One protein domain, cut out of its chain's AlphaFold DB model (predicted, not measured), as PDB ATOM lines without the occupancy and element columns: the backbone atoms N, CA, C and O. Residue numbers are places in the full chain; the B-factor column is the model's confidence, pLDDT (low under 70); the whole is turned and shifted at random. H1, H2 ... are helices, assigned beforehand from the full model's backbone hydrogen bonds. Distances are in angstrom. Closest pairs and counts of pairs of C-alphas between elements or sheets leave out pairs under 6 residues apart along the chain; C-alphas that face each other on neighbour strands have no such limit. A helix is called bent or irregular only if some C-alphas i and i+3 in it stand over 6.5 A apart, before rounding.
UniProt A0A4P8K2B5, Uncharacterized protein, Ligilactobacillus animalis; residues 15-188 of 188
ATOM      1  N   GLY A  15      -4.466 -17.792 -19.379       47.44
ATOM      2  CA  GLY A  15      -4.570 -18.300 -20.753       47.44
ATOM      3  C   GLY A  15      -6.004 -18.387 -21.285       47.44
ATOM      4  O   GLY A  15      -6.245 -18.109 -22.457       47.44
ATOM      5  N   CYS A  16      -6.981 -18.730 -20.437       51.72
ATOM      6  CA  CYS A  16      -8.382 -18.873 -20.856       51.72
ATOM      7  C   CYS A  16      -9.135 -17.531 -20.840       51.72
ATOM      8  O   CYS A  16      -9.915 -17.248 -21.750       51.72
ATOM      9  N   GLY A  17      -8.850 -16.669 -19.855       49.62
ATOM     10  CA  GLY A  17      -9.425 -15.324 -19.759       49.62
ATOM     11  C   GLY A  17      -8.963 -14.412 -20.896       49.62
ATOM     12  O   GLY A  17      -9.793 -13.785 -21.555       49.62
ATOM     13  N   GLY A  18      -7.661 -14.416 -21.206       52.69
ATOM     14  CA  GLY A  18      -7.111 -13.686 -22.351       52.69
ATOM     15  C   GLY A  18      -7.673 -14.172 -23.690       52.69
ATOM     16  O   GLY A  18      -8.015 -13.354 -24.543       52.69
ATOM     17  N   LEU A  19      -7.862 -15.487 -23.858       55.53
ATOM     18  CA  LEU A  19      -8.451 -16.069 -25.069       55.53
ATOM     19  C   LEU A  19      -9.939 -15.713 -25.230       55.53
ATOM     20  O   LEU A  19     -10.385 -15.425 -26.340       55.53
ATOM     21  N   LEU A  20     -10.709 -15.697 -24.136       58.00
ATOM     22  CA  LEU A  20     -12.122 -15.299 -24.141       58.00
ATOM     23  C   LEU A  20     -12.293 -13.807 -24.436       58.00
ATOM     24  O   LEU A  20     -13.175 -13.439 -25.211       58.00
ATOM     25  N   ILE A  21     -11.434 -12.954 -23.872       63.66
ATOM     26  CA  ILE A  21     -11.444 -11.511 -24.135       63.66
ATOM     27  C   ILE A  21     -11.020 -11.237 -25.582       63.66
ATOM     28  O   ILE A  21     -11.725 -10.525 -26.294       63.66
ATOM     29  N   ALA A  22      -9.936 -11.855 -26.061       60.78
ATOM     30  CA  ALA A  22      -9.514 -11.746 -27.457       60.78
ATOM     31  C   ALA A  22     -10.604 -12.252 -28.419       60.78
ATOM     32  O   ALA A  22     -10.900 -11.601 -29.420       60.78
ATOM     33  N   GLY A  23     -11.263 -13.367 -28.087       62.12
ATOM     34  CA  GLY A  23     -12.395 -13.903 -28.842       62.12
ATOM     35  C   GLY A  23     -13.606 -12.965 -28.862       62.12
ATOM     36  O   GLY A  23     -14.196 -12.753 -29.920       62.12
ATOM     37  N   ALA A  24     -13.949 -12.349 -27.729       65.44
ATOM     38  CA  ALA A  24     -15.041 -11.381 -27.631       65.44
ATOM     39  C   ALA A  24     -14.747 -10.092 -28.417       65.44
ATOM     40  O   ALA A  24     -15.624  -9.587 -29.118       65.44
ATOM     41  N   VAL A  25     -13.508  -9.595 -28.369       66.00
ATOM     42  CA  VAL A  25     -13.069  -8.430 -29.153       66.00
ATOM     43  C   VAL A  25     -13.130  -8.737 -30.648       66.00
ATOM     44  O   VAL A  25     -13.718  -7.962 -31.400       66.00
ATOM     45  N   LEU A  26     -12.619  -9.893 -31.083       66.50
ATOM     46  CA  LEU A  26     -12.721 -10.332 -32.479       66.50
ATOM     47  C   LEU A  26     -14.179 -10.497 -32.927       66.50
ATOM     48  O   LEU A  26     -14.502 -10.168 -34.065       66.50
ATOM     49  N   PHE A  27     -15.071 -10.950 -32.044       69.19
ATOM     50  CA  PHE A  27     -16.500 -11.071 -32.337       69.19
ATOM     51  C   PHE A  27     -17.184  -9.707 -32.509       69.19
ATOM     52  O   PHE A  27     -17.904  -9.502 -33.487       69.19
ATOM     53  N   ILE A  28     -16.927  -8.752 -31.608       72.06
ATOM     54  CA  ILE A  28     -17.459  -7.381 -31.704       72.06
ATOM     55  C   ILE A  28     -16.930  -6.694 -32.967       72.06
ATOM     56  O   ILE A  28     -17.694  -6.055 -33.688       72.06
ATOM     57  N   VAL A  29     -15.646  -6.879 -33.276       70.38
ATOM     58  CA  VAL A  29     -15.015  -6.363 -34.494       70.38
ATOM     59  C   VAL A  29     -15.586  -7.044 -35.744       70.38
ATOM     60  O   VAL A  29     -15.851  -6.387 -36.737       70.38
ATOM     61  N   ALA A  30     -15.873  -8.341 -35.738       77.31
ATOM     62  CA  ALA A  30     -16.478  -8.992 -36.904       77.31
ATOM     63  C   ALA A  30     -17.962  -8.618 -37.113       77.31
ATOM     64  O   ALA A  30     -18.494  -8.804 -38.213       77.31
ATOM     65  N   LEU A  31     -18.637  -8.083 -36.086       83.06
ATOM     66  CA  LEU A  31     -20.082  -7.850 -36.080       83.06
ATOM     67  C   LEU A  31     -20.569  -6.951 -37.233       83.06
ATOM     68  O   LEU A  31     -21.536  -7.338 -37.887       83.06
ATOM     69  N   PRO A  32     -19.941  -5.805 -37.568       83.62
ATOM     70  CA  PRO A  32     -20.428  -4.950 -38.655       83.62
ATOM     71  C   PRO A  32     -20.336  -5.626 -40.025       83.62
ATOM     72  O   PRO A  32     -21.245  -5.500 -40.847       83.62
ATOM     73  N   VAL A  33     -19.277  -6.408 -40.253       86.00
ATOM     74  CA  VAL A  33     -19.111  -7.214 -41.471       86.00
ATOM     75  C   VAL A  33     -20.177  -8.311 -41.527       86.00
ATOM     76  O   VAL A  33     -20.786  -8.532 -42.574       86.00
ATOM     77  N   PHE A  34     -20.459  -8.955 -40.394       85.56
ATOM     78  CA  PHE A  34     -21.493  -9.981 -40.286       85.56
ATOM     79  C   PHE A  34     -22.912  -9.426 -40.500       85.56
ATOM     80  O   PHE A  34     -23.708 -10.024 -41.224       85.56
ATOM     81  N   LEU A  35     -23.234  -8.261 -39.933       85.62
ATOM     82  CA  LEU A  35     -24.521  -7.594 -40.142       85.62
ATOM     83  C   LEU A  35     -24.704  -7.176 -41.604       85.62
ATOM     84  O   LEU A  35     -25.771  -7.410 -42.174       85.62
ATOM     85  N   LEU A  36     -23.660  -6.624 -42.236       84.81
ATOM     86  CA  LEU A  36     -23.687  -6.314 -43.667       84.81
ATOM     87  C   LEU A  36     -23.920  -7.586 -44.491       84.81
ATOM     88  O   LEU A  36     -24.755  -7.601 -45.389       84.81
ATOM     89  N   TRP A  37     -23.229  -8.674 -44.162       87.00
ATOM     90  CA  TRP A  37     -23.410  -9.958 -44.826       87.00
ATOM     91  C   TRP A  37     -24.849 -10.478 -44.738       87.00
ATOM     92  O   TRP A  37     -25.421 -10.894 -45.749       87.00
ATOM     93  N   LEU A  38     -25.448 -10.432 -43.544       86.50
ATOM     94  CA  LEU A  38     -26.846 -10.808 -43.344       86.50
ATOM     95  C   LEU A  38     -27.797  -9.903 -44.128       86.50
ATOM     96  O   LEU A  38     -28.777 -10.394 -44.682       86.50
ATOM     97  N   LEU A  39     -27.503  -8.607 -44.225       84.94
ATOM     98  CA  LEU A  39     -28.304  -7.681 -45.019       84.94
ATOM     99  C   LEU A  39     -28.238  -8.013 -46.519       84.94
ATOM    100  O   LEU A  39     -29.276  -8.047 -47.174       84.94
ATOM    101  N   LEU A  40     -27.043  -8.297 -47.047       84.00
ATOM    102  CA  LEU A  40     -26.821  -8.548 -48.476       84.00
ATOM    103  C   LEU A  40     -27.284  -9.937 -48.938       84.00
ATOM    104  O   LEU A  40     -27.734 -10.095 -50.075       84.00
ATOM    105  N   PHE A  41     -27.137 -10.955 -48.087       84.75
ATOM    106  CA  PHE A  41     -27.296 -12.364 -48.476       84.75
ATOM    107  C   PHE A  41     -28.224 -13.175 -47.567       84.75
ATOM    108  O   PHE A  41     -28.392 -14.382 -47.792       84.75
ATOM    109  N   GLY A  42     -28.810 -12.546 -46.548       78.38
ATOM    110  CA  GLY A  42     -29.791 -13.162 -45.665       78.38
ATOM    111  C   GLY A  42     -31.084 -13.527 -46.386       78.38
ATOM    112  O   GLY A  42     -31.374 -13.076 -47.493       78.38
ATOM    113  N   GLU A  43     -31.868 -14.398 -45.759       74.69
ATOM    114  CA  GLU A  43     -33.182 -14.760 -46.280       74.69
ATOM    115  C   GLU A  43     -34.215 -13.716 -45.895       74.69
ATOM    116  O   GLU A  43     -34.479 -13.478 -44.720       74.69
ATOM    117  N   SER A  44     -34.839 -13.125 -46.907       68.31
ATOM    118  CA  SER A  44     -36.008 -12.279 -46.727       68.31
ATOM    119  C   SER A  44     -37.173 -12.835 -47.527       68.31
ATOM    120  O   SER A  44     -37.060 -13.041 -48.734       68.31
ATOM    121  N   LYS A  45     -38.312 -13.031 -46.853       66.81
ATOM    122  CA  LYS A  45     -39.586 -13.402 -47.491       66.81
ATOM    123  C   LYS A  45     -40.219 -12.243 -48.274       66.81
ATOM    124  O   LYS A  45     -41.148 -12.472 -49.035       66.81
ATOM    125  N   LYS A  46     -39.751 -11.006 -48.061       65.06
ATOM    126  CA  LYS A  46     -40.321  -9.779 -48.647       65.06
ATOM    127  C   LYS A  46     -39.484  -9.196 -49.793       65.06
ATOM    128  O   LYS A  46     -39.838  -8.135 -50.293       65.06
ATOM    129  N   ARG A  47     -38.355  -9.814 -50.162       67.50
ATOM    130  CA  ARG A  47     -37.383  -9.252 -51.117       67.50
ATOM    131  C   ARG A  47     -36.977 -10.257 -52.189       67.50
ATOM    132  O   ARG A  47     -37.102 -11.466 -51.996       67.50
ATOM    133  N   TYR A  48     -36.507  -9.735 -53.317       69.00
ATOM    134  CA  TYR A  48     -36.161 -10.503 -54.508       69.00
ATOM    135  C   TYR A  48     -34.837 -11.273 -54.337       69.00
ATOM    136  O   TYR A  48     -34.631 -12.272 -55.032       69.00
ATOM    137  N   ASN A  49     -33.994 -10.869 -53.381       82.06
ATOM    138  CA  ASN A  49     -32.718 -11.495 -53.012       82.06
ATOM    139  C   ASN A  49     -31.799 -11.702 -54.230       82.06
ATOM    140  O   ASN A  49     -31.139 -12.740 -54.372       82.06
ATOM    141  N   TRP A  50     -31.763 -10.712 -55.125       84.00
ATOM    142  CA  TRP A  50     -31.041 -10.764 -56.395       84.00
ATOM    143  C   TRP A  50     -29.556 -11.056 -56.184       84.00
ATOM    144  O   TRP A  50     -29.015 -11.965 -56.808       84.00
ATOM    145  N   LEU A  51     -28.919 -10.381 -55.224       83.94
ATOM    146  CA  LEU A  51     -27.510 -10.597 -54.872       83.94
ATOM    147  C   LEU A  51     -27.222 -12.045 -54.441       83.94
ATOM    148  O   LEU A  51     -26.224 -12.634 -54.861       83.94
ATOM    149  N   LYS A  52     -28.112 -12.651 -53.647       85.44
ATOM    150  CA  LYS A  52     -27.970 -14.036 -53.171       85.44
ATOM    151  C   LYS A  52     -28.101 -15.052 -54.308       85.44
ATOM    152  O   LYS A  52     -27.381 -16.050 -54.305       85.44
ATOM    153  N   HIS A  53     -29.027 -14.823 -55.241       84.56
ATOM    154  CA  HIS A  53     -29.309 -15.739 -56.350       84.56
ATOM    155  C   HIS A  53     -28.353 -15.570 -57.535       84.56
ATOM    156  O   HIS A  53     -28.084 -16.536 -58.249       84.56
ATOM    157  N   SER A  54     -27.813 -14.370 -57.731       87.31
ATOM    158  CA  SER A  54     -26.864 -14.076 -58.802       87.31
ATOM    159  C   SER A  54     -25.421 -14.443 -58.460       87.31
ATOM    160  O   SER A  54     -24.625 -14.647 -59.372       87.31
ATOM    161  N   LEU A  55     -25.071 -14.571 -57.176       90.50
ATOM    162  CA  LEU A  55     -23.721 -14.937 -56.747       90.50
ATOM    163  C   LEU A  55     -23.670 -16.326 -56.103       90.50
ATOM    164  O   LEU A  55     -24.421 -16.664 -55.181       90.50
ATOM    165  N   SER A  56     -22.706 -17.129 -56.546       91.56
ATOM    166  CA  SER A  56     -22.444 -18.457 -56.003       91.56
ATOM    167  C   SER A  56     -22.105 -18.385 -54.512       91.56
ATOM    168  O   SER A  56     -21.592 -17.380 -54.015       91.56
ATOM    169  N   LYS A  57     -22.371 -19.469 -53.772       90.06
ATOM    170  CA  LYS A  57     -21.986 -19.554 -52.352       90.06
ATOM    171  C   LYS A  57     -20.484 -19.317 -52.173       90.06
ATOM    172  O   LYS A  57     -20.092 -18.638 -51.233       90.06
ATOM    173  N   TYR A  58     -19.671 -19.834 -53.093       91.06
ATOM    174  CA  TYR A  58     -18.224 -19.651 -53.087       91.06
ATOM    175  C   TYR A  58     -17.833 -18.176 -53.235       91.06
ATOM    176  O   TYR A  58     -17.154 -17.642 -52.366       91.06
ATOM    177  N   THR A  59     -18.331 -17.491 -54.272       92.56
ATOM    178  CA  THR A  59     -18.060 -16.062 -54.510       92.56
ATOM    179  C   THR A  59     -18.460 -15.215 -53.315       92.56
ATOM    180  O   THR A  59     -17.701 -14.352 -52.886       92.56
ATOM    181  N   ARG A  60     -19.633 -15.498 -52.739       92.19
ATOM    182  CA  ARG A  60     -20.084 -14.826 -51.527       92.19
ATOM    183  C   ARG A  60     -19.058 -15.030 -50.405       92.19
ATOM    184  O   ARG A  60     -18.596 -14.053 -49.837       92.19
ATOM    185  N   VAL A  61     -18.663 -16.266 -50.093       90.75
ATOM    186  CA  VAL A  61     -17.699 -16.534 -49.004       90.75
ATOM    187  C   VAL A  61     -16.363 -15.822 -49.234       90.75
ATOM    188  O   VAL A  61     -15.813 -15.258 -48.293       90.75
ATOM    189  N   VAL A  62     -15.869 -15.777 -50.474       94.06
ATOM    190  CA  VAL A  62     -14.649 -15.024 -50.810       94.06
ATOM    191  C   VAL A  62     -14.812 -13.532 -50.502       94.06
ATOM    192  O   VAL A  62     -13.926 -12.942 -49.890       94.06
ATOM    193  N   LEU A  63     -15.953 -12.929 -50.852       92.12
ATOM    194  CA  LEU A  63     -16.243 -11.528 -50.529       92.12
ATOM    195  C   LEU A  63     -16.349 -11.278 -49.019       92.12
ATOM    196  O   LEU A  63     -15.917 -10.226 -48.556       92.12
ATOM    197  N   LEU A  64     -16.882 -12.235 -48.251       90.94
ATOM    198  CA  LEU A  64     -16.925 -12.140 -46.791       90.94
ATOM    199  C   LEU A  64     -15.521 -12.106 -46.192       90.94
ATOM    200  O   LEU A  64     -15.227 -11.238 -45.377       90.94
ATOM    201  N   LEU A  65     -14.660 -13.041 -46.604       90.94
ATOM    202  CA  LEU A  65     -13.280 -13.113 -46.126       90.94
ATOM    203  C   LEU A  65     -12.507 -11.848 -46.504       90.94
ATOM    204  O   LEU A  65     -11.836 -11.269 -45.657       90.94
ATOM    205  N   TRP A  66     -12.669 -11.377 -47.739       92.88
ATOM    206  CA  TRP A  66     -12.084 -10.121 -48.204       92.88
ATOM    207  C   TRP A  66     -12.534  -8.919 -47.359       92.88
ATOM    208  O   TRP A  66     -11.696  -8.153 -46.880       92.88
ATOM    209  N   ALA A  67     -13.843  -8.786 -47.118       90.25
ATOM    210  CA  ALA A  67     -14.399  -7.699 -46.315       90.25
ATOM    211  C   ALA A  67     -13.901  -7.757 -44.864       90.25
ATOM    212  O   ALA A  67     -13.558  -6.725 -44.290       90.25
ATOM    213  N   LEU A  68     -13.825  -8.962 -44.289       88.94
ATOM    214  CA  LEU A  68     -13.339  -9.190 -42.933       88.94
ATOM    215  C   LEU A  68     -11.860  -8.820 -42.795       88.94
ATOM    216  O   LEU A  68     -11.507  -8.097 -41.867       88.94
ATOM    217  N   MET A  69     -11.012  -9.270 -43.727       88.06
ATOM    218  CA  MET A  69      -9.580  -8.969 -43.704       88.06
ATOM    219  C   MET A  69      -9.334  -7.467 -43.792       88.06
ATOM    220  O   MET A  69      -8.668  -6.914 -42.922       88.06
ATOM    221  N   GLY A  70      -9.919  -6.780 -44.777       87.81
ATOM    222  CA  GLY A  70      -9.700  -5.341 -44.892       87.81
ATOM    223  C   GLY A  70     -10.341  -4.540 -43.752       87.81
ATOM    224  O   GLY A  70      -9.776  -3.529 -43.344       87.81
ATOM    225  N   TYR A  71     -11.454  -5.002 -43.165       86.69
ATOM    226  CA  TYR A  71     -12.031  -4.359 -41.979       86.69
ATOM    227  C   TYR A  71     -11.129  -4.500 -40.753       86.69
ATOM    228  O   TYR A  71     -10.900  -3.519 -40.047       86.69
ATOM    229  N   PHE A  72     -10.572  -5.692 -40.534       84.25
ATOM    230  CA  PHE A  72      -9.619  -5.936 -39.459       84.25
ATOM    231  C   PHE A  72      -8.366  -5.068 -39.621       84.25
ATOM    232  O   PHE A  72      -7.949  -4.405 -38.671       84.25
ATOM    233  N   THR A  73      -7.813  -4.993 -40.835       83.56
ATOM    234  CA  THR A  73      -6.679  -4.113 -41.144       83.56
ATOM    235  C   THR A  73      -7.022  -2.640 -40.913       83.56
ATOM    236  O   THR A  73      -6.250  -1.933 -40.272       83.56
ATOM    237  N   PHE A  74      -8.191  -2.181 -41.372       83.50
ATOM    238  CA  PHE A  74      -8.660  -0.808 -41.173       83.50
ATOM    239  C   PHE A  74      -8.777  -0.443 -39.690       83.50
ATOM    240  O   PHE A  74      -8.297   0.608 -39.269       83.50
ATOM    241  N   ILE A  75      -9.391  -1.318 -38.894       80.50
ATOM    242  CA  ILE A  75      -9.553  -1.109 -37.457       80.50
ATOM    243  C   ILE A  75      -8.210  -1.101 -36.740       80.50
ATOM    244  O   ILE A  75      -7.964  -0.198 -35.945       80.50
ATOM    245  N   THR A  76      -7.346  -2.072 -37.034       78.00
ATOM    246  CA  THR A  76      -6.030  -2.192 -36.395       78.00
ATOM    247  C   THR A  76      -5.203  -0.939 -36.655       78.00
ATOM    248  O   THR A  76      -4.701  -0.328 -35.715       78.00
ATOM    249  N   TYR A  77      -5.181  -0.487 -37.912       76.75
ATOM    250  CA  TYR A  77      -4.527   0.751 -38.321       76.75
ATOM    251  C   TYR A  77      -5.078   1.975 -37.574       76.75
ATOM    252  O   TYR A  77      -4.316   2.783 -37.048       76.75
ATOM    253  N   LYS A  78      -6.408   2.114 -37.473       75.75
ATOM    254  CA  LYS A  78      -7.019   3.234 -36.743       75.75
ATOM    255  C   LYS A  78      -6.714   3.190 -35.250       75.75
ATOM    256  O   LYS A  78      -6.331   4.222 -34.714       75.75
ATOM    257  N   PHE A  79      -6.849   2.042 -34.590       73.31
ATOM    258  CA  PHE A  79      -6.530   1.918 -33.165       73.31
ATOM    259  C   PHE A  79      -5.084   2.311 -32.874       73.31
ATOM    260  O   PHE A  79      -4.840   3.098 -31.971       73.31
ATOM    261  N   GLN A  80      -4.151   1.845 -33.696       70.25
ATOM    262  CA  GLN A  80      -2.729   2.155 -33.568       70.25
ATOM    263  C   GLN A  80      -2.400   3.641 -33.739       70.25
ATOM    264  O   GLN A  80      -1.547   4.169 -33.035       70.25
ATOM    265  N   LEU A  81      -3.114   4.341 -34.623       67.00
ATOM    266  CA  LEU A  81      -3.019   5.797 -34.759       67.00
ATOM    267  C   LEU A  81      -3.536   6.560 -33.530       67.00
ATOM    268  O   LEU A  81      -3.068   7.666 -33.271       67.00
ATOM    269  N   TYR A  82      -4.509   6.004 -32.802       66.62
ATOM    270  CA  TYR A  82      -5.133   6.657 -31.647       66.62
ATOM    271  C   TYR A  82      -4.478   6.313 -30.306       66.62
ATOM    272  O   TYR A  82      -4.565   7.119 -29.384       66.62
ATOM    273  N   ASP A  83      -3.829   5.153 -30.193       63.62
ATOM    274  CA  ASP A  83      -3.258   4.659 -28.931       63.62
ATOM    275  C   ASP A  83      -2.032   5.471 -28.469       63.62
ATOM    276  O   ASP A  83      -1.626   5.397 -27.314       63.62
ATOM    277  N   GLY A  84      -1.445   6.294 -29.350       61.47
ATOM    278  CA  GLY A  84      -0.389   7.256 -29.001       61.47
ATOM    279  C   GLY A  84       0.914   6.626 -28.497       61.47
ATOM    280  O   GLY A  84       1.845   7.344 -28.125       61.47
ATOM    281  N   THR A  85       0.995   5.296 -28.488       69.00
ATOM    282  CA  THR A  85       2.166   4.535 -28.082       69.00
ATOM    283  C   THR A  85       3.248   4.654 -29.161       69.00
ATOM    284  O   THR A  85       2.970   4.484 -30.353       69.00
ATOM    285  N   PRO A  86       4.495   4.998 -28.794       63.84
ATOM    286  CA  PRO A  86       5.572   5.121 -29.764       63.84
ATOM    287  C   PRO A  86       5.892   3.745 -30.354       63.84
ATOM    288  O   PRO A  86       6.327   2.838 -29.646       63.84
ATOM    289  N   MET A  87       5.680   3.597 -31.661       72.88
ATOM    290  CA  MET A  87       6.056   2.394 -32.402       72.88
ATOM    291  C   MET A  87       7.539   2.374 -32.734       72.88
ATOM    292  O   MET A  87       8.148   3.414 -32.998       72.88
ATOM    293  N   SER A  88       8.100   1.167 -32.796       80.62
ATOM    294  CA  SER A  88       9.423   0.978 -33.378       80.62
ATOM    295  C   SER A  88       9.416   1.372 -34.865       80.62
ATOM    296  O   SER A  88       8.380   1.359 -35.537       80.62
ATOM    297  N   ALA A  89      10.583   1.733 -35.402       79.62
ATOM    298  CA  ALA A  89      10.711   2.071 -36.821       79.62
ATOM    299  C   ALA A  89      10.335   0.891 -37.739       79.62
ATOM    300  O   ALA A  89       9.781   1.103 -38.819       79.62
ATOM    301  N   GLU A  90      10.596  -0.338 -37.286       80.56
ATOM    302  CA  GLU A  90      10.266  -1.576 -37.997       80.56
ATOM    303  C   GLU A  90       8.749  -1.804 -38.048       80.56
ATOM    304  O   GLU A  90       8.197  -2.031 -39.128       80.56
ATOM    305  N   ASP A  91       8.052  -1.632 -36.919       75.06
ATOM    306  CA  ASP A  91       6.589  -1.751 -36.846       75.06
ATOM    307  C   ASP A  91       5.896  -0.688 -37.704       75.06
ATOM    308  O   ASP A  91       4.946  -0.976 -38.435       75.06
ATOM    309  N   LEU A  92       6.420   0.542 -37.686       75.56
ATOM    310  CA  LEU A  92       5.906   1.636 -38.504       75.56
ATOM    311  C   LEU A  92       6.080   1.354 -40.005       75.56
ATOM    312  O   LEU A  92       5.194   1.668 -40.806       75.56
ATOM    313  N   GLN A  93       7.209   0.769 -40.410       78.62
ATOM    314  CA  GLN A  93       7.449   0.394 -41.803       78.62
ATOM    315  C   GLN A  93       6.540  -0.763 -42.238       78.62
ATOM    316  O   GLN A  93       5.960  -0.701 -43.326       78.62
ATOM    317  N   ALA A  94       6.364  -1.775 -41.385       76.19
ATOM    318  CA  ALA A  94       5.443  -2.881 -41.633       76.19
ATOM    319  C   ALA A  94       3.994  -2.385 -41.782       76.19
ATOM    320  O   ALA A  94       3.294  -2.789 -42.711       76.19
ATOM    321  N   MET A  95       3.561  -1.441 -40.942       73.94
ATOM    322  CA  MET A  95       2.230  -0.840 -41.051       73.94
ATOM    323  C   MET A  95       2.044  -0.024 -42.314       73.94
ATOM    324  O   MET A  95       1.026  -0.188 -42.975       73.94
ATOM    325  N   LYS A  96       3.025   0.796 -42.701       76.00
ATOM    326  CA  LYS A  96       2.968   1.545 -43.967       76.00
ATOM    327  C   LYS A  96       2.898   0.615 -45.175       76.00
ATOM    328  O   LYS A  96       2.181   0.903 -46.132       76.00
ATOM    329  N   PHE A  97       3.609  -0.514 -45.130       80.06
ATOM    330  CA  PHE A  97       3.520  -1.533 -46.171       80.06
ATOM    331  C   PHE A  97       2.126  -2.166 -46.218       80.06
ATOM    332  O   PHE A  97       1.545  -2.270 -47.294       80.06
ATOM    333  N   ILE A  98       1.564  -2.556 -45.073       76.25
ATOM    334  CA  ILE A  98       0.201  -3.107 -44.992       76.25
ATOM    335  C   ILE A  98      -0.837  -2.060 -45.426       76.25
ATOM    336  O   ILE A  98      -1.815  -2.400 -46.089       76.25
ATOM    337  N   GLU A  99      -0.606  -0.787 -45.118       72.06
ATOM    338  CA  GLU A  99      -1.464   0.327 -45.508       72.06
ATOM    339  C   GLU A  99      -1.495   0.534 -47.019       72.06
ATOM    340  O   GLU A  99      -2.575   0.633 -47.606       72.06
ATOM    341  N   HIS A 100      -0.324   0.549 -47.654       74.69
ATOM    342  CA  HIS A 100      -0.221   0.702 -49.102       74.69
ATOM    343  C   HIS A 100      -0.615  -0.579 -49.847       74.69
ATOM    344  O   HIS A 100      -1.397  -0.551 -50.789       74.69
ATOM    345  N   TYR A 101      -0.112  -1.738 -49.438       81.19
ATOM    346  CA  TYR A 101      -0.193  -2.950 -50.256       81.19
ATOM    347  C   TYR A 101      -1.154  -4.008 -49.721       81.19
ATOM    348  O   TYR A 101      -1.564  -4.885 -50.478       81.19
ATOM    349  N   GLY A 102      -1.558  -3.952 -48.450       84.31
ATOM    350  CA  GLY A 102      -2.390  -4.990 -47.837       84.31
ATOM    351  C   GLY A 102      -3.740  -5.132 -48.535       84.31
ATOM    352  O   GLY A 102      -4.091  -6.210 -49.011       84.31
ATOM    353  N   VAL A 103      -4.470  -4.023 -48.690       85.31
ATOM    354  CA  VAL A 103      -5.793  -4.043 -49.335       85.31
ATOM    355  C   VAL A 103      -5.711  -4.453 -50.806       85.31
ATOM    356  O   VAL A 103      -6.574  -5.201 -51.276       85.31
ATOM    357  N   SER A 104      -4.688  -4.005 -51.541       90.81
ATOM    358  CA  SER A 104      -4.524  -4.398 -52.943       90.81
ATOM    359  C   SER A 104      -4.205  -5.888 -53.073       90.81
ATOM    360  O   SER A 104      -4.817  -6.553 -53.909       90.81
ATOM    361  N   LEU A 105      -3.360  -6.442 -52.197       91.44
ATOM    362  CA  LEU A 105      -3.089  -7.880 -52.110       91.44
ATOM    363  C   LEU A 105      -4.355  -8.684 -51.808       91.44
ATOM    364  O   LEU A 105      -4.671  -9.613 -52.550       91.44
ATOM    365  N   TYR A 106      -5.118  -8.321 -50.773       91.31
ATOM    366  CA  TYR A 106      -6.350  -9.041 -50.423       91.31
ATOM    367  C   TYR A 106      -7.369  -8.993 -51.565       91.31
ATOM    368  O   TYR A 106      -8.012  -9.997 -51.875       91.31
ATOM    369  N   SER A 107      -7.489  -7.840 -52.228       93.81
ATOM    370  CA  SER A 107      -8.388  -7.650 -53.370       93.81
ATOM    371  C   SER A 107      -7.944  -8.458 -54.589       93.81
ATOM    372  O   SER A 107      -8.783  -9.069 -55.248       93.81
ATOM    373  N   ALA A 108      -6.638  -8.536 -54.855       94.94
ATOM    374  CA  ALA A 108      -6.079  -9.367 -55.918       94.94
ATOM    375  C   ALA A 108      -6.298 -10.862 -55.648       94.94
ATOM    376  O   ALA A 108      -6.734 -11.587 -56.541       94.94
ATOM    377  N   VAL A 109      -6.078 -11.319 -54.412       96.25
ATOM    378  CA  VAL A 109      -6.344 -12.709 -54.006       96.25
ATOM    379  C   VAL A 109      -7.828 -13.042 -54.174       96.25
ATOM    380  O   VAL A 109      -8.160 -14.042 -54.811       96.25
ATOM    381  N   ALA A 110      -8.726 -12.185 -53.681       96.31
ATOM    382  CA  ALA A 110     -10.167 -12.369 -53.840       96.31
ATOM    383  C   ALA A 110     -10.581 -12.418 -55.321       96.31
ATOM    384  O   ALA A 110     -11.362 -13.284 -55.722       96.31
ATOM    385  N   LEU A 111     -10.017 -11.533 -56.147       96.88
ATOM    386  CA  LEU A 111     -10.267 -11.487 -57.585       96.88
ATOM    387  C   LEU A 111      -9.841 -12.793 -58.268       96.88
ATOM    388  O   LEU A 111     -10.631 -13.386 -59.003       96.88
ATOM    389  N   VAL A 112      -8.626 -13.274 -57.989       97.12
ATOM    390  CA  VAL A 112      -8.107 -14.540 -58.529       97.12
ATOM    391  C   VAL A 112      -8.988 -15.710 -58.103       97.12
ATOM    392  O   VAL A 112      -9.388 -16.508 -58.950       97.12
ATOM    393  N   MET A 113      -9.356 -15.793 -56.822       97.19
ATOM    394  CA  MET A 113     -10.245 -16.840 -56.313       97.19
ATOM    395  C   MET A 113     -11.591 -16.844 -57.046       97.19
ATOM    396  O   MET A 113     -12.030 -17.890 -57.522       97.19
ATOM    397  N   ILE A 114     -12.225 -15.678 -57.211       96.25
ATOM    398  CA  ILE A 114     -13.510 -15.559 -57.918       96.25
ATOM    399  C   ILE A 114     -13.377 -15.965 -59.389       96.25
ATOM    400  O   ILE A 114     -14.230 -16.702 -59.887       96.25
ATOM    401  N   ILE A 115     -12.314 -15.538 -60.078       95.31
ATOM    402  CA  ILE A 115     -12.065 -15.905 -61.480       95.31
ATOM    403  C   ILE A 115     -11.852 -17.417 -61.613       95.31
ATOM    404  O   ILE A 115     -12.468 -18.042 -62.477       95.31
ATOM    405  N   LEU A 116     -11.043 -18.029 -60.743       95.12
ATOM    406  CA  LEU A 116     -10.833 -19.479 -60.736       95.12
ATOM    407  C   LEU A 116     -12.145 -20.233 -60.487       95.12
ATOM    408  O   LEU A 116     -12.452 -21.184 -61.208       95.12
ATOM    409  N   GLY A 117     -12.957 -19.773 -59.533       93.69
ATOM    410  CA  GLY A 117     -14.294 -20.318 -59.288       93.69
ATOM    411  C   GLY A 117     -15.191 -20.230 -60.527       93.69
ATOM    412  O   GLY A 117     -15.808 -21.220 -60.921       93.69
ATOM    413  N   ALA A 118     -15.206 -19.078 -61.200       93.19
ATOM    414  CA  ALA A 118     -15.969 -18.868 -62.427       93.19
ATOM    415  C   ALA A 118     -15.515 -19.788 -63.575       93.19
ATOM    416  O   ALA A 118     -16.354 -20.333 -64.300       93.19
ATOM    417  N   LEU A 119     -14.204 -19.995 -63.736       94.06
ATOM    418  CA  LEU A 119     -13.639 -20.915 -64.728       94.06
ATOM    419  C   LEU A 119     -14.017 -22.370 -64.429       94.06
ATOM    420  O   LEU A 119     -14.411 -23.098 -65.342       94.06
ATOM    421  N   LEU A 120     -13.963 -22.780 -63.159       93.38
ATOM    422  CA  LEU A 120     -14.408 -24.106 -62.733       93.38
ATOM    423  C   LEU A 120     -15.897 -24.309 -63.026       93.38
ATOM    424  O   LEU A 120     -16.265 -25.315 -63.628       93.38
ATOM    425  N   TYR A 121     -16.756 -23.343 -62.687       91.62
ATOM    426  CA  TYR A 121     -18.185 -23.440 -62.996       91.62
ATOM    427  C   TYR A 121     -18.448 -23.557 -64.498       91.62
ATOM    428  O   TYR A 121     -19.241 -24.411 -64.900       91.62
ATOM    429  N   ARG A 122     -17.728 -22.797 -65.333       90.38
ATOM    430  CA  ARG A 122     -17.811 -22.938 -66.796       90.38
ATOM    431  C   ARG A 122     -17.395 -24.323 -67.277       90.38
ATOM    432  O   ARG A 122     -18.095 -24.896 -68.104       90.38
ATOM    433  N   LYS A 123     -16.302 -24.880 -66.742       91.88
ATOM    434  CA  LYS A 123     -15.837 -26.236 -67.080       91.88
ATOM    435  C   LYS A 123     -16.909 -27.297 -66.802       91.88
ATOM    436  O   LYS A 123     -17.012 -28.263 -67.545       91.88
ATOM    437  N   PHE A 124     -17.732 -27.096 -65.771       90.44
ATOM    438  CA  PHE A 124     -18.848 -27.980 -65.420       90.44
ATOM    439  C   PHE A 124     -20.191 -27.595 -66.069       90.44
ATOM    440  O   PHE A 124     -21.235 -28.076 -65.628       90.44
ATOM    441  N   GLY A 125     -20.198 -26.720 -67.082       86.88
ATOM    442  CA  GLY A 125     -21.419 -26.320 -67.795       86.88
ATOM    443  C   GLY A 125     -22.391 -25.480 -66.959       86.88
ATOM    444  O   GLY A 125     -23.593 -25.478 -67.218       86.88
ATOM    445  N   ARG A 126     -21.895 -24.787 -65.929       89.75
ATOM    446  CA  ARG A 126     -22.685 -23.927 -65.037       89.75
ATOM    447  C   ARG A 126     -22.397 -22.456 -65.302       89.75
ATOM    448  O   ARG A 126     -21.348 -22.086 -65.836       89.75
ATOM    449  N   ASN A 127     -23.317 -21.599 -64.875       91.81
ATOM    450  CA  ASN A 127     -23.125 -20.163 -64.947       91.81
ATOM    451  C   ASN A 127     -21.925 -19.736 -64.071       91.81
ATOM    452  O   ASN A 127     -21.870 -20.118 -62.900       91.81
ATOM    453  N   PRO A 128     -20.985 -18.928 -64.599       88.31
ATOM    454  CA  PRO A 128     -19.763 -18.538 -63.889       88.31
ATOM    455  C   PRO A 128     -20.004 -17.732 -62.608       88.31
ATOM    456  O   PRO A 128     -19.138 -17.714 -61.739       88.31
ATOM    457  N   TRP A 129     -21.148 -17.054 -62.494       91.56
ATOM    458  CA  TRP A 129     -21.424 -16.130 -61.395       91.56
ATOM    459  C   TRP A 129     -22.270 -16.780 -60.311       91.56
ATOM    460  O   TRP A 129     -21.872 -16.776 -59.149       91.56
ATOM    461  N   SER A 130     -23.399 -17.391 -60.685       89.44
ATOM    462  CA  SER A 130     -24.307 -18.034 -59.729       89.44
ATOM    463  C   SER A 130     -23.861 -19.444 -59.335       89.44
ATOM    464  O   SER A 130     -24.248 -19.939 -58.278       89.44
ATOM    465  N   GLY A 131     -23.055 -20.115 -60.168       86.31
ATOM    466  CA  GLY A 131     -22.684 -21.519 -59.981       86.31
ATOM    467  C   GLY A 131     -23.840 -22.507 -60.194       86.31
ATOM    468  O   GLY A 131     -23.722 -23.667 -59.796       86.31
ATOM    469  N   THR A 132     -24.948 -22.067 -60.802       87.38
ATOM    470  CA  THR A 132     -26.140 -22.881 -61.108       87.38
ATOM    471  C   THR A 132     -26.244 -23.186 -62.600       87.38
ATOM    472  O   THR A 132     -25.553 -22.580 -63.420       87.38
ATOM    473  N   ALA A 133     -27.125 -24.116 -62.973       84.25
ATOM    474  CA  ALA A 133     -27.483 -24.305 -64.375       84.25
ATOM    475  C   ALA A 133     -28.198 -23.059 -64.924       84.25
ATOM    476  O   ALA A 133     -28.905 -22.361 -64.192       84.25
ATOM    477  N   ASP A 134     -28.053 -22.809 -66.224       80.25
ATOM    478  CA  ASP A 134     -28.668 -21.658 -66.893       80.25
ATOM    479  C   ASP A 134     -30.205 -21.679 -66.844       80.25
ATOM    480  O   ASP A 134     -30.827 -20.620 -66.844       80.25
ATOM    481  N   SER A 135     -30.812 -22.866 -66.767       76.62
ATOM    482  CA  SER A 135     -32.260 -23.065 -66.605       76.62
ATOM    483  C   SER A 135     -32.783 -22.684 -65.217       76.62
ATOM    484  O   SER A 135     -33.975 -22.454 -65.054       76.62
ATOM    485  N   GLN A 136     -31.902 -22.611 -64.217       79.62
ATOM    486  CA  GLN A 136     -32.235 -22.243 -62.838       79.62
ATOM    487  C   GLN A 136     -31.963 -20.759 -62.551       79.62
ATOM    488  O   GLN A 136     -32.173 -20.289 -61.433       79.62
ATOM    489  N   LEU A 137     -31.463 -20.011 -63.541       79.38
ATOM    490  CA  LEU A 137     -31.223 -18.581 -63.402       79.38
ATOM    491  C   LEU A 137     -32.534 -17.815 -63.472       79.38
ATOM    492  O   LEU A 137     -33.278 -17.911 -64.442       79.38
ATOM    493  N   ARG A 138     -32.746 -16.948 -62.485       78.12
ATOM    494  CA  ARG A 138     -33.874 -16.017 -62.491       78.12
ATOM    495  C   ARG A 138     -33.752 -14.961 -63.590       78.12
ATOM    496  O   ARG A 138     -34.737 -14.602 -64.219       78.12
ATOM    497  N   SER A 139     -32.537 -14.463 -63.818       84.31
ATOM    498  CA  SER A 139     -32.219 -13.557 -64.921       84.31
ATOM    499  C   SER A 139     -30.742 -13.663 -65.292       84.31
ATOM    500  O   SER A 139     -29.858 -13.496 -64.441       84.31
ATOM    501  N   LYS A 140     -30.464 -13.936 -66.573       85.19
ATOM    502  CA  LYS A 140     -29.093 -14.043 -67.097       85.19
ATOM    503  C   LYS A 140     -28.397 -12.683 -67.155       85.19
ATOM    504  O   LYS A 140     -27.216 -12.597 -66.823       85.19
ATOM    505  N   SER A 141     -29.117 -11.632 -67.556       86.75
ATOM    506  CA  SER A 141     -28.574 -10.274 -67.675       86.75
ATOM    507  C   SER A 141     -28.214  -9.697 -66.309       86.75
ATOM    508  O   SER A 141     -27.077  -9.269 -66.127       86.75
ATOM    509  N   VAL A 142     -29.126  -9.784 -65.333       86.94
ATOM    510  CA  VAL A 142     -28.905  -9.301 -63.958       86.94
ATOM    511  C   VAL A 142     -27.744 -10.050 -63.308       86.94
ATOM    512  O   VAL A 142     -26.828  -9.434 -62.771       86.94
ATOM    513  N   THR A 143     -27.712 -11.379 -63.442       89.44
ATOM    514  CA  THR A 143     -26.626 -12.201 -62.886       89.44
ATOM    515  C   THR A 143     -25.266 -11.847 -63.480       89.44
ATOM    516  O   THR A 143     -24.276 -11.742 -62.758       89.44
ATOM    517  N   ARG A 144     -25.210 -11.613 -64.795       89.31
ATOM    518  CA  ARG A 144     -23.982 -11.184 -65.468       89.31
ATOM    519  C   ARG A 144     -23.562  -9.778 -65.041       89.31
ATOM    520  O   ARG A 144     -22.373  -9.571 -64.822       89.31
ATOM    521  N   ALA A 145     -24.504  -8.843 -64.922       90.06
ATOM    522  CA  ALA A 145     -24.231  -7.478 -64.482       90.06
ATOM    523  C   ALA A 145     -23.648  -7.465 -63.063       90.06
ATOM    524  O   ALA A 145     -22.552  -6.951 -62.876       90.06
ATOM    525  N   ILE A 146     -24.303  -8.140 -62.110       90.81
ATOM    526  CA  ILE A 146     -23.823  -8.262 -60.724       90.81
ATOM    527  C   ILE A 146     -22.428  -8.904 -60.680       90.81
ATOM    528  O   ILE A 146     -21.547  -8.411 -59.979       90.81
ATOM    529  N   GLY A 147     -22.194  -9.966 -61.461       91.69
ATOM    530  CA  GLY A 147     -20.882 -10.609 -61.554       91.69
ATOM    531  C   GLY A 147     -19.768  -9.662 -62.014       91.69
ATOM    532  O   GLY A 147     -18.715  -9.590 -61.381       91.69
ATOM    533  N   TRP A 148     -20.009  -8.879 -63.070       94.19
ATOM    534  CA  TRP A 148     -19.053  -7.870 -63.535       94.19
ATOM    535  C   TRP A 148     -18.860  -6.730 -62.542       94.19
ATOM    536  O   TRP A 148     -17.726  -6.301 -62.344       94.19
ATOM    537  N   SER A 149     -19.929  -6.267 -61.892       92.12
ATOM    538  CA  SER A 149     -19.842  -5.240 -60.854       92.12
ATOM    539  C   SER A 149     -18.923  -5.677 -59.713       92.12
ATOM    540  O   SER A 149     -18.113  -4.874 -59.262       92.12
ATOM    541  N   VAL A 150     -18.973  -6.950 -59.300       93.50
ATOM    542  CA  VAL A 150     -18.053  -7.502 -58.291       93.50
ATOM    543  C   VAL A 150     -16.597  -7.453 -58.763       93.50
ATOM    544  O   VAL A 150     -15.722  -7.068 -57.989       93.50
ATOM    545  N   LEU A 151     -16.318  -7.806 -60.023       95.06
ATOM    546  CA  LEU A 151     -14.952  -7.734 -60.554       95.06
ATOM    547  C   LEU A 151     -14.437  -6.295 -60.606       95.06
ATOM    548  O   LEU A 151     -13.331  -6.031 -60.145       95.06
ATOM    549  N   ILE A 152     -15.242  -5.372 -61.140       94.81
ATOM    550  CA  ILE A 152     -14.890  -3.948 -61.224       94.81
ATOM    551  C   ILE A 152     -14.615  -3.406 -59.825       94.81
ATOM    552  O   ILE A 152     -13.592  -2.767 -59.613       94.81
ATOM    553  N   PHE A 153     -15.478  -3.732 -58.862       93.75
ATOM    554  CA  PHE A 153     -15.327  -3.313 -57.477       93.75
ATOM    555  C   PHE A 153     -13.987  -3.760 -56.877       93.75
ATOM    556  O   PHE A 153     -13.257  -2.937 -56.329       93.75
ATOM    557  N   LEU A 154     -13.611  -5.034 -57.033       94.50
ATOM    558  CA  LEU A 154     -12.320  -5.529 -56.544       94.50
ATOM    559  C   LEU A 154     -11.134  -4.892 -57.278       94.50
ATOM    560  O   LEU A 154     -10.147  -4.543 -56.637       94.50
ATOM    561  N   ILE A 155     -11.231  -4.688 -58.595       95.25
ATOM    562  CA  ILE A 155     -10.190  -4.003 -59.377       95.25
ATOM    563  C   ILE A 155      -9.994  -2.567 -58.879       95.25
ATOM    564  O   ILE A 155      -8.856  -2.136 -58.705       95.25
ATOM    565  N   THR A 156     -11.076  -1.841 -58.586       93.69
ATOM    566  CA  THR A 156     -10.996  -0.497 -58.003       93.69
ATOM    567  C   THR A 156     -10.228  -0.512 -56.684       93.69
ATOM    568  O   THR A 156      -9.355   0.330 -56.492       93.69
ATOM    569  N   TRP A 157     -10.466  -1.491 -55.808       92.50
ATOM    570  CA  TRP A 157      -9.715  -1.621 -54.554       92.50
ATOM    571  C   TRP A 157      -8.242  -1.983 -54.745       92.50
ATOM    572  O   TRP A 157      -7.402  -1.498 -53.988       92.50
ATOM    573  N   ILE A 158      -7.905  -2.770 -55.772       93.06
ATOM    574  CA  ILE A 158      -6.506  -3.020 -56.147       93.06
ATOM    575  C   ILE A 158      -5.826  -1.703 -56.523       93.06
ATOM    576  O   ILE A 158      -4.775  -1.382 -55.970       93.06
ATOM    577  N   VAL A 159      -6.439  -0.919 -57.414       92.56
ATOM    578  CA  VAL A 159      -5.889   0.367 -57.872       92.56
ATOM    579  C   VAL A 159      -5.775   1.359 -56.714       92.56
ATOM    580  O   VAL A 159      -4.716   1.947 -56.523       92.56
ATOM    581  N   LEU A 160      -6.822   1.506 -55.896       90.06
ATOM    582  CA  LEU A 160      -6.793   2.384 -54.722       90.06
ATOM    583  C   LEU A 160      -5.718   1.974 -53.714       90.06
ATOM    584  O   LEU A 160      -5.123   2.845 -53.082       90.06
ATOM    585  N   GLY A 161      -5.458   0.672 -53.557       87.62
ATOM    586  CA  GLY A 161      -4.377   0.189 -52.703       87.62
ATOM    587  C   GLY A 161      -3.019   0.580 -53.271       87.62
ATOM    588  O   GLY A 161      -2.243   1.228 -52.588       87.62
ATOM    589  N   LEU A 162      -2.769   0.324 -54.559       87.81
ATOM    590  CA  LEU A 162      -1.513   0.723 -55.213       87.81
ATOM    591  C   LEU A 162      -1.231   2.236 -55.138       87.81
ATOM    592  O   LEU A 162      -0.071   2.634 -55.137       87.81
ATOM    593  N   LEU A 163      -2.273   3.067 -55.045       87.56
ATOM    594  CA  LEU A 163      -2.167   4.517 -54.847       87.56
ATOM    595  C   LEU A 163      -2.011   4.944 -53.373       87.56
ATOM    596  O   LEU A 163      -1.972   6.139 -53.093       87.56
ATOM    597  N   GLY A 164      -1.977   4.002 -52.427       81.88
ATOM    598  CA  GLY A 164      -1.894   4.277 -50.989       81.88
ATOM    599  C   GLY A 164      -3.179   4.849 -50.380       81.88
ATOM    600  O   GLY A 164      -3.156   5.379 -49.275       81.88
ATOM    601  N   MET A 165      -4.310   4.777 -51.088       82.00
ATOM    602  CA  MET A 165      -5.571   5.413 -50.682       82.00
ATOM    603  C   MET A 165      -6.572   4.431 -50.061       82.00
ATOM    604  O   MET A 165      -7.517   4.850 -49.394       82.00
ATOM    605  N   ALA A 166      -6.399   3.123 -50.264       80.31
ATOM    606  CA  ALA A 166      -7.433   2.140 -49.946       80.31
ATOM    607  C   ALA A 166      -7.876   2.129 -48.474       80.31
ATOM    608  O   ALA A 166      -9.075   2.199 -48.202       80.31
ATOM    609  N   LEU A 167      -6.961   2.077 -47.502       78.56
ATOM    610  CA  LEU A 167      -7.381   2.001 -46.096       78.56
ATOM    611  C   LEU A 167      -8.124   3.259 -45.629       78.56
ATOM    612  O   LEU A 167      -9.107   3.141 -44.900       78.56
ATOM    613  N   GLY A 168      -7.736   4.449 -46.098       77.69
ATOM    614  CA  GLY A 168      -8.425   5.701 -45.759       77.69
ATOM    615  C   GLY A 168      -9.899   5.721 -46.180       77.69
ATOM    616  O   GLY A 168     -10.737   6.319 -45.501       77.69
ATOM    617  N   TYR A 169     -10.229   5.004 -47.255       83.44
ATOM    618  CA  TYR A 169     -11.571   4.947 -47.824       83.44
ATOM    619  C   TYR A 169     -12.301   3.630 -47.563       83.44
ATOM    620  O   TYR A 169     -13.432   3.486 -48.017       83.44
ATOM    621  N   TRP A 170     -11.717   2.680 -46.823       84.19
ATOM    622  CA  TRP A 170     -12.273   1.327 -46.665       84.19
ATOM    623  C   TRP A 170     -13.729   1.307 -46.179       84.19
ATOM    624  O   TRP A 170     -14.531   0.485 -46.624       84.19
ATOM    625  N   TRP A 171     -14.101   2.260 -45.321       81.69
ATOM    626  CA  TRP A 171     -15.469   2.447 -44.831       81.69
ATOM    627  C   TRP A 171     -16.503   2.660 -45.957       81.69
ATOM    628  O   TRP A 171     -17.656   2.249 -45.805       81.69
ATOM    629  N   LEU A 172     -16.102   3.216 -47.113       86.38
ATOM    630  CA  LEU A 172     -16.968   3.371 -48.288       86.38
ATOM    631  C   LEU A 172     -17.473   2.029 -48.817       86.38
ATOM    632  O   LEU A 172     -18.554   1.990 -49.397       86.38
ATOM    633  N   THR A 173     -16.765   0.922 -48.574       84.81
ATOM    634  CA  THR A 173     -17.226  -0.433 -48.919       84.81
ATOM    635  C   THR A 173     -18.609  -0.719 -48.344       84.81
ATOM    636  O   THR A 173     -19.483  -1.214 -49.052       84.81
ATOM    637  N   PHE A 174     -18.836  -0.362 -47.077       84.31
ATOM    638  CA  PHE A 174     -20.108  -0.603 -46.392       84.31
ATOM    639  C   PHE A 174     -21.220   0.286 -46.953       84.31
ATOM    640  O   PHE A 174     -22.337  -0.184 -47.171       84.31
ATOM    641  N   VAL A 175     -20.899   1.549 -47.248       86.81
ATOM    642  CA  VAL A 175     -21.842   2.514 -47.835       86.81
ATOM    643  C   VAL A 175     -22.249   2.086 -49.241       86.81
ATOM    644  O   VAL A 175     -23.440   2.002 -49.538       86.81
ATOM    645  N   ILE A 176     -21.275   1.751 -50.092       87.25
ATOM    646  CA  ILE A 176     -21.507   1.291 -51.464       87.25
ATOM    647  C   ILE A 176     -22.309  -0.007 -51.448       87.25
ATOM    648  O   ILE A 176     -23.263  -0.128 -52.213       87.25
ATOM    649  N   ALA A 177     -21.974  -0.958 -50.574       85.06
ATOM    650  CA  ALA A 177     -22.700  -2.217 -50.467       85.06
ATOM    651  C   ALA A 177     -24.160  -2.008 -50.029       85.06
ATOM    652  O   ALA A 177     -25.066  -2.566 -50.648       85.06
ATOM    653  N   GLY A 178     -24.401  -1.168 -49.017       84.50
ATOM    654  CA  GLY A 178     -25.749  -0.834 -48.553       84.50
ATOM    655  C   GLY A 178     -26.584  -0.115 -49.616       84.50
ATOM    656  O   GLY A 178     -27.719  -0.516 -49.887       84.50
ATOM    657  N   ALA A 179     -26.012   0.899 -50.271       86.12
ATOM    658  CA  ALA A 179     -26.675   1.633 -51.348       86.12
ATOM    659  C   ALA A 179     -26.961   0.729 -52.555       86.12
ATOM    660  O   ALA A 179     -28.078   0.712 -53.067       86.12
ATOM    661  N   SER A 180     -25.978  -0.079 -52.964       83.88
ATOM    662  CA  SER A 180     -26.114  -1.018 -54.082       83.88
ATOM    663  C   SER A 180     -27.195  -2.054 -53.807       83.88
ATOM    664  O   SER A 180     -28.000  -2.336 -54.684       83.88
ATOM    665  N   TYR A 181     -27.268  -2.582 -52.583       84.12
ATOM    666  CA  TYR A 181     -28.337  -3.493 -52.185       84.12
ATOM    667  C   TYR A 181     -29.718  -2.844 -52.286       84.12
ATOM    668  O   TYR A 181     -30.637  -3.449 -52.833       84.12
ATOM    669  N   PHE A 182     -29.869  -1.605 -51.808       83.69
ATOM    670  CA  PHE A 182     -31.138  -0.890 -51.918       83.69
ATOM    671  C   PHE A 182     -31.533  -0.653 -53.379       83.69
ATOM    672  O   PHE A 182     -32.686  -0.879 -53.741       83.69
ATOM    673  N   VAL A 183     -30.585  -0.249 -54.227       84.50
ATOM    674  CA  VAL A 183     -30.840  -0.050 -55.659       84.50
ATOM    675  C   VAL A 183     -31.230  -1.368 -56.328       84.50
ATOM    676  O   VAL A 183     -32.242  -1.431 -57.020       84.50
ATOM    677  N   ILE A 184     -30.476  -2.439 -56.077       82.62
ATOM    678  CA  ILE A 184     -30.701  -3.747 -56.695       82.62
ATOM    679  C   ILE A 184     -32.031  -4.368 -56.248       82.62
ATOM    680  O   ILE A 184     -32.706  -4.978 -57.061       82.62
ATOM    681  N   GLU A 185     -32.434  -4.242 -54.983       78.88
ATOM    682  CA  GLU A 185     -33.669  -4.878 -54.498       78.88
ATOM    683  C   GLU A 185     -34.948  -4.081 -54.786       78.88
ATOM    684  O   GLU A 185     -36.028  -4.665 -54.739       78.88
ATOM    685  N   ASN A 186     -34.857  -2.770 -55.050       77.38
ATOM    686  CA  ASN A 186     -36.038  -1.925 -55.290       77.38
ATOM    687  C   ASN A 186     -36.223  -1.506 -56.758       77.38
ATOM    688  O   ASN A 186     -37.333  -1.127 -57.122       77.38
ATOM    689  N   PHE A 187     -35.173  -1.545 -57.587       67.38
ATOM    690  CA  PHE A 187     -35.222  -1.049 -58.972       67.38
ATOM    691  C   PHE A 187     -34.895  -2.105 -60.048       67.38
ATOM    692  O   PHE A 187     -34.990  -1.785 -61.233       67.38
ATOM    693  N   LEU A 188     -34.530  -3.339 -59.670       59.41
ATOM    694  CA  LEU A 188     -34.351  -4.492 -60.574       59.41
ATOM    695  C   LEU A 188     -35.354  -5.605 -60.255       59.41
ATOM    696  O   LEU A 188     -35.771  -6.296 -61.211       59.41
TER     697      LEU A 188
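Overview. This is residues 15 to 188 of the 188 residues of an uncharacterized protein of Ligilactobacillus animalis (UniProt A0A4P8K2B5). Look for an elongated bundle of long helices with H3 in its middle: bent H4 runs along one side with H5 packed on its arm H4b, and H1b, with H7 beside it, runs along the other. Residues 15 to 25 of H1a stick out. The printed part has 174 residues with seven named helices, H1 to H7 in chain order, and no named strand: all helix. It is compact, radius of gyration of the C-alphas 18.2 A, spanning 59 by 34 by 32 A.

Along the chain. Find C-alpha 89 at (10.711, 2.071, -36.821), where H4 begins. By its hydrogen bonds H4, residues 89 to 123, was assigned as one helix, but it is bent, C-alphas 100 and 103 being 7.3 A apart: H4a is 89 to 100, H4b 103 to 123, 30.1 A long. H3 is 57 to 82, 37.4 A, and H5 140 to 162, 33.5 A. H1, 15 to 41, likewise assigned as one helix, is bent, C-alphas 29 and 32 being 7.0 A apart, into H1a, 15 to 29, and H1b, 32 to 41. H2 is 50 to 54, H6 166 to 169, and H7 172 to 187, ending at (-35.222, -1.049, -58.972).

Arrangement. H4b and H5 form a hairpin, closest C-alphas Ser 104 and Ile 158, 4.0 A. H4b touches H3 at Thr 59 and Ile 114, closest C-alphas 5.7 A apart, a shallow tilt of 3 degrees, opposite ways. H6 touches H3 at Phe 74, its C-alpha 5.8 A from that of Leu 167, the closest pair. H1b touches H3, closest C-alphas Val 33 and Leu 68, 6.3 A, and H7, Leu 40 and Tyr 181, 6.5 A. H2 touches H5, closest C-alphas Ser 54 and Thr 143, 4.5 A. H4b and H7 are apart. Every O i to N i+4 pair is within hydrogen-bond range in H1a, H1b, H2, H3, H4a, H4b, H5 and H7; H6 is too short for one.

Size, cuts and confidence. The C-alphas of Pro 86 and Ser 135, the two farthest apart, are 59.9 A apart. The printed part has no cut, and the link H4 to H5 is long. Confidence is under 70 at residues 15 to 27, 44 to 48, 81 to 86 and 187 to 188.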